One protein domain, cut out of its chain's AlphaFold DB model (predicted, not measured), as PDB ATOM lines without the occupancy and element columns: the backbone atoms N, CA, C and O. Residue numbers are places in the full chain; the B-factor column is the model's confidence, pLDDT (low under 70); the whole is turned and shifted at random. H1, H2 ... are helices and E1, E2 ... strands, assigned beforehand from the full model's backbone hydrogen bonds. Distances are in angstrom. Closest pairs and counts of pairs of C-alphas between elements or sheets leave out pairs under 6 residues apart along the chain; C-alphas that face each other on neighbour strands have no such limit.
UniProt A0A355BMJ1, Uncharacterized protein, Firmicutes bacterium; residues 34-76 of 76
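Overview. This is residues 34 to 76 of the 76 residues of an uncharacterized protein of Firmicutes bacterium (UniProt A0A355BMJ1). Two long strands, E1 and E2, run side by side as a narrow two-stranded ribbon, and one helix, H1, lies over one face of it and leads the chain back from the end of E1 to the start of E2. The printed part has 43 residues, with one named helix and two named strands in the order E1, H1, E2; the sheet, E1 next to E2, is parallel, and the class is mixed, helices and strands. The whole is only just loose, close to compact, with a radius of gyration of the C-alphas of 11.5 A, and its outline is a rod spanning 38 by 16 by 12 A.

Along the chain. E1, residues 34 to 43, begins at C-alpha 34 (101.203, 125.126, 111.369) and is 24.0 A long; it bends by 67 degrees at residue 40. H1, residues 47 to 56, is 14.4 A long and begins at C-alpha 47 (121.289, 126.486, 124.174). E2, residues 62 to 72, is 25.0 A long, bends by 58 degrees at residue 69 and ends at C-alpha 72 (118.961, 113.944, 127.235).

Arrangement. E1 and E2 are parallel neighbours, with 19 degrees between their directions. N 38 and O 66 are 2.8 A apart and N 68 and O 38 are 2.8 A apart, both within hydrogen-bond range. E1, H1 and E2 form a strand-helix-strand unit, two parallel neighbour strands with a helix between them along the chain, and its crossover is right-handed. H1 and E1 are near each other, with 9 pairs of C-alphas within 10 A. The closest C-alphas of H1 and E2, those of Leu 56 and Ile 62, are 7.0 A apart. In H1 every O i to N i+4 pair is within hydrogen-bond range.

Size, cuts and confidence. The two C-alphas farthest apart, those of Lys 61 and Gly 76, are 38.9 A apart. The printed part has no cut, and both links are tight. Mean pLDDT of the printed part is 85.2; residue 45 and residues 72 to 76 are under 70.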
ATOM      1  N   HIS A  34     100.848 126.499 111.027       94.00
ATOM      2  CA  HIS A  34     101.203 125.126 111.369       94.00
ATOM      3  C   HIS A  34     101.911 125.016 112.725       94.00
ATOM      4  O   HIS A  34     102.334 125.997 113.340       94.00
ATOM      5  N   ASN A  35     102.021 123.773 113.188       96.62
ATOM      6  CA  ASN A  35     102.852 123.397 114.321       96.62
ATOM      7  C   ASN A  35     104.169 122.812 113.805       96.62
ATOM      8  O   ASN A  35     104.193 122.198 112.739       96.62
ATOM      9  N   ILE A  36     105.240 122.966 114.578       95.00
ATOM     10  CA  ILE A  36     106.571 122.458 114.241       95.00
ATOM     11  C   ILE A  36     106.997 121.409 115.261       95.00
ATOM     12  O   ILE A  36     106.784 121.586 116.459       95.00
ATOM     13  N   LEU A  37     107.626 120.340 114.778       95.44
ATOM     14  CA  LEU A  37     108.375 119.388 115.589       95.44
ATOM     15  C   LEU A  37     109.865 119.558 115.284       95.44
ATOM     16  O   LEU A  37     110.307 119.273 114.174       95.44
ATOM     17  N   LEU A  38     110.625 120.022 116.270       92.56
ATOM     18  CA  LEU A  38     112.081 120.012 116.230       92.56
ATOM     19  C   LEU A  38     112.570 118.627 116.636       92.56
ATOM     20  O   LEU A  38     112.168 118.115 117.681       92.56
ATOM     21  N   VAL A  39     113.432 118.036 115.816       89.88
ATOM     22  CA  VAL A  39     114.071 116.750 116.101       89.88
ATOM     23  C   VAL A  39     115.559 116.999 116.277       89.88
ATOM     24  O   VAL A  39     116.193 117.543 115.378       89.88
ATOM     25  N   ASP A  40     116.090 116.612 117.432       85.06
ATOM     26  CA  ASP A  40     117.498 116.792 117.780       85.06
ATOM     27  C   ASP A  40     118.092 115.477 118.304       85.06
ATOM     28  O   ASP A  40     117.396 114.648 118.907       85.06
ATOM     29  N   ASP A  41     119.376 115.242 118.056       80.56
ATOM     30  CA  ASP A  41     120.043 114.009 118.474       80.56
ATOM     31  C   ASP A  41     120.412 114.048 119.966       80.56
ATOM     32  O   ASP A  41     120.153 113.081 120.693       80.56
ATOM     33  N   LEU A  42     120.924 115.185 120.442       73.75
ATOM     34  CA  LEU A  42     121.460 115.349 121.786       73.75
ATOM     35  C   LEU A  42     121.038 116.676 122.428       73.75
ATOM     36  O   LEU A  42     121.462 117.760 122.037       73.75
ATOM     37  N   TYR A  43     120.292 116.580 123.526       74.12
ATOM     38  CA  TYR A  43     119.986 117.718 124.386       74.12
ATOM     39  C   TYR A  43     120.934 117.752 125.591       74.12
ATOM     40  O   TYR A  43     120.772 116.959 126.520       74.12
ATOM     41  N   ASP A  44     121.890 118.692 125.583       72.00
ATOM     42  CA  ASP A  44     122.749 119.007 126.739       72.00
ATOM     43  C   ASP A  44     122.229 120.226 127.524       72.00
ATOM     44  O   ASP A  44     121.259 120.121 128.272       72.00
ATOM     45  N   LYS A  45     122.825 121.414 127.341       69.25
ATOM     46  CA  LYS A  45     122.378 122.662 127.993       69.25
ATOM     47  C   LYS A  45     121.154 123.297 127.322       69.25
ATOM     48  O   LYS A  45     120.684 124.335 127.773       69.25
ATOM     49  N   GLY A  46     120.696 122.737 126.202       76.50
ATOM     50  CA  GLY A  46     119.570 123.254 125.426       76.50
ATOM     51  C   GLY A  46     119.812 124.576 124.693       76.50
ATOM     52  O   GLY A  46     118.881 125.072 124.076       76.50
ATOM     53  N   ALA A  47     121.022 125.149 124.717       82.44
ATOM     54  CA  ALA A  47     121.289 126.486 124.174       82.44
ATOM     55  C   ALA A  47     120.964 126.607 122.669       82.44
ATOM     56  O   ALA A  47     120.305 127.561 122.261       82.44
ATOM     57  N   THR A  48     121.330 125.602 121.865       84.44
ATOM     58  CA  THR A  48     120.983 125.530 120.434       84.44
ATOM     59  C   THR A  48     119.475 125.495 120.221       84.44
ATOM     60  O   THR A  48     118.927 126.264 119.438       84.44
ATOM     61  N   LEU A  49     118.786 124.625 120.958       88.06
ATOM     62  CA  LEU A  49     117.348 124.453 120.841       88.06
ATOM     63  C   LEU A  49     116.590 125.716 121.281       88.06
ATOM     64  O   LEU A  49     115.622 126.105 120.633       88.06
ATOM     65  N   THR A  50     117.050 126.379 122.344       89.25
ATOM     66  CA  THR A  50     116.512 127.663 122.807       89.25
ATOM     67  C   THR A  50     116.614 128.720 121.715       89.25
ATOM     68  O   THR A  50     115.638 129.422 121.457       89.25
ATOM     69  N   GLU A  51     117.757 128.806 121.036       90.00
ATOM     70  CA  GLU A  51     117.940 129.754 119.941       90.00
ATOM     71  C   GLU A  51     117.055 129.418 118.728       90.00
ATOM     72  O   GLU A  51     116.404 130.308 118.180       90.00
ATOM     73  N   CYS A  52     116.932 128.137 118.361       91.56
ATOM     74  CA  CYS A  52     115.993 127.695 117.324       91.56
ATOM     75  C   CYS A  52     114.552 128.103 117.655       91.56
ATOM     76  O   CYS A  52     113.852 128.671 116.818       91.56
ATOM     77  N   VAL A  53     114.103 127.845 118.888       92.75
ATOM     78  CA  VAL A  53     112.758 128.221 119.343       92.75
ATOM     79  C   VAL A  53     112.587 129.740 119.324       92.75
ATOM     80  O   VAL A  53     111.541 130.211 118.884       92.75
ATOM     81  N   ARG A  54     113.598 130.513 119.747       93.81
ATOM     82  CA  ARG A  54     113.566 131.984 119.719       93.81
ATOM     83  C   ARG A  54     113.319 132.505 118.307       93.81
ATOM     84  O   ARG A  54     112.448 133.350 118.136       93.81
ATOM     85  N   VAL A  55     114.057 131.997 117.319       94.00
ATOM     86  CA  VAL A  55     113.920 132.391 115.908       94.00
ATOM     87  C   VAL A  55     112.551 131.985 115.362       94.00
ATOM     88  O   VAL A  55     111.837 132.825 114.829       94.00
ATOM     89  N   LEU A  56     112.126 130.736 115.571       94.31
ATOM     90  CA  LEU A  56     110.835 130.245 115.070       94.31
ATOM     91  C   LEU A  56     109.631 130.948 115.709       94.31
ATOM     92  O   LEU A  56     108.588 131.080 115.080       94.31
ATOM     93  N   ARG A  57     109.755 131.432 116.949       94.38
ATOM     94  CA  ARG A  57     108.701 132.217 117.613       94.38
ATOM     95  C   ARG A  57     108.488 133.603 117.009       94.38
ATOM     96  O   ARG A  57     107.469 134.216 117.312       94.38
ATOM     97  N   GLN A  58     109.410 134.095 116.181       94.25
ATOM     98  CA  GLN A  58     109.245 135.371 115.478       94.25
ATOM     99  C   GLN A  58     108.244 135.267 114.316       94.25
ATOM    100  O   GLN A  58     107.718 136.284 113.870       94.25
ATOM    101  N   ASP A  59     107.941 134.054 113.850       94.25
ATOM    102  CA  ASP A  59     106.961 133.803 112.799       94.25
ATOM    103  C   ASP A  59     105.554 133.604 113.392       94.25
ATOM    104  O   ASP A  59     105.268 132.625 114.088       94.25
ATOM    105  N   SER A  60     104.640 134.526 113.087       95.31
ATOM    106  CA  SER A  60     103.274 134.546 113.632       95.31
ATOM    107  C   SER A  60     102.398 133.360 113.201       95.31
ATOM    108  O   SER A  60     101.356 133.085 113.819       95.31
ATOM    109  N   LYS A  61     102.803 132.632 112.154       96.50
ATOM    110  CA  LYS A  61     102.086 131.454 111.649       96.50
ATOM    111  C   LYS A  61     102.499 130.167 112.369       96.50
ATOM    112  O   LYS A  61     101.789 129.165 112.258       96.50
ATOM    113  N   ILE A  62     103.587 130.179 113.141       96.44
ATOM    114  CA  ILE A  62     104.032 129.032 113.942       96.44
ATOM    115  C   ILE A  62     103.325 129.062 115.305       96.44
ATOM    116  O   ILE A  62     103.644 129.864 116.182       96.44
ATOM    117  N   LYS A  63     102.349 128.169 115.518       95.81
ATOM    118  CA  LYS A  63     101.519 128.183 116.743       95.81
ATOM    119  C   LYS A  63     102.153 127.419 117.898       95.81
ATOM    120  O   LYS A  63     102.367 127.967 118.987       95.81
ATOM    121  N   LYS A  64     102.456 126.141 117.671       96.12
ATOM    122  CA  LYS A  64     103.078 125.255 118.662       96.12
ATOM    123  C   LYS A  64     104.421 124.762 118.149       96.12
ATOM    124  O   LYS A  64     104.552 124.412 116.978       96.12
ATOM    125  N   ILE A  65     105.394 124.718 119.052       96.00
ATOM    126  CA  ILE A  65     106.717 124.157 118.803       96.00
ATOM    127  C   ILE A  65     106.888 123.003 119.783       96.00
ATOM    128  O   ILE A  65     106.834 123.199 120.997       96.00
ATOM    129  N   PHE A  66     107.046 121.809 119.236       94.50
ATOM    130  CA  PHE A  66     107.343 120.585 119.956       94.50
ATOM    131  C   PHE A  66     108.805 120.228 119.746       94.50
ATOM    132  O   PHE A  66     109.409 120.599 118.741       94.50
ATOM    133  N   VAL A  67     109.363 119.492 120.695       91.25
ATOM    134  CA  VAL A  67     110.756 119.064 120.661       91.25
ATOM    135  C   VAL A  67     110.790 117.577 120.957       91.25
ATOM    136  O   VAL A  67     110.266 117.135 121.978       91.25
ATOM    137  N   LEU A  68     111.436 116.829 120.074       90.00
ATOM    138  CA  LEU A  68     111.802 115.439 120.267       90.00
ATOM    139  C   LEU A  68     113.325 115.351 120.279       90.00
ATOM    140  O   LEU A  68     113.969 115.648 119.276       90.00
ATOM    141  N   THR A  69     113.899 114.928 121.402       86.00
ATOM    142  CA  THR A  69     115.341 114.690 121.506       86.00
ATOM    143  C   THR A  69     115.613 113.223 121.804       86.00
ATOM    144  O   THR A  69     114.956 112.622 122.657       86.00
ATOM    145  N   ARG A  70     116.563 112.617 121.080       80.06
ATOM    146  CA  ARG A  70     116.898 111.190 121.255       80.06
ATOM    147  C   ARG A  70     117.632 110.914 122.560       80.06
ATOM    148  O   ARG A  70     117.433 109.862 123.162       80.06
ATOM    149  N   THR A  71     118.507 111.814 122.991       73.94
ATOM    150  CA  THR A  71     119.293 111.631 124.213       73.94
ATOM    151  C   THR A  71     119.313 112.924 125.013       73.94
ATOM    152  O   THR A  71     119.783 113.954 124.541       73.94
ATOM    153  N   LYS A  72     118.796 112.877 126.245       68.25
ATOM    154  CA  LYS A  72     118.961 113.944 127.235       68.25
ATOM    155  C   LYS A  72     120.149 113.575 128.112       68.25
ATOM    156  O   LYS A  72     120.053 112.619 128.881       68.25
ATOM    157  N   THR A  73     121.257 114.303 128.015       61.97
ATOM    158  CA  THR A  73     122.379 114.092 128.936       61.97
ATOM    159  C   THR A  73     121.951 114.520 130.339       61.97
ATOM    160  O   THR A  73     121.706 115.695 130.609       61.97
ATOM    161  N   ARG A  74     121.816 113.553 131.257       57.09
ATOM    162  CA  ARG A  74     121.715 113.840 132.693       57.09
ATOM    163  C   ARG A  74     123.100 114.269 133.161       57.09
ATOM    164  O   ARG A  74     124.021 113.460 133.141       57.09
ATOM    165  N   LYS A  75     123.245 115.525 133.574       57.72
ATOM    166  CA  LYS A  75     124.388 115.921 134.400       57.72
ATOM    167  C   LYS A  75     124.158 115.327 135.785       57.72
ATOM    168  O   LYS A  75     123.211 115.730 136.457       57.72
ATOM    169  N   GLY A  76     124.930 114.290 136.101       47.62
ATOM    170  CA  GLY A  76     125.244 113.920 137.478       47.62
ATOM    171  C   GLY A  76     126.313 114.855 138.014       47.62
ATOM    172  O   GLY A  76     127.119 115.334 137.180       47.62
TER     173      GLY A  76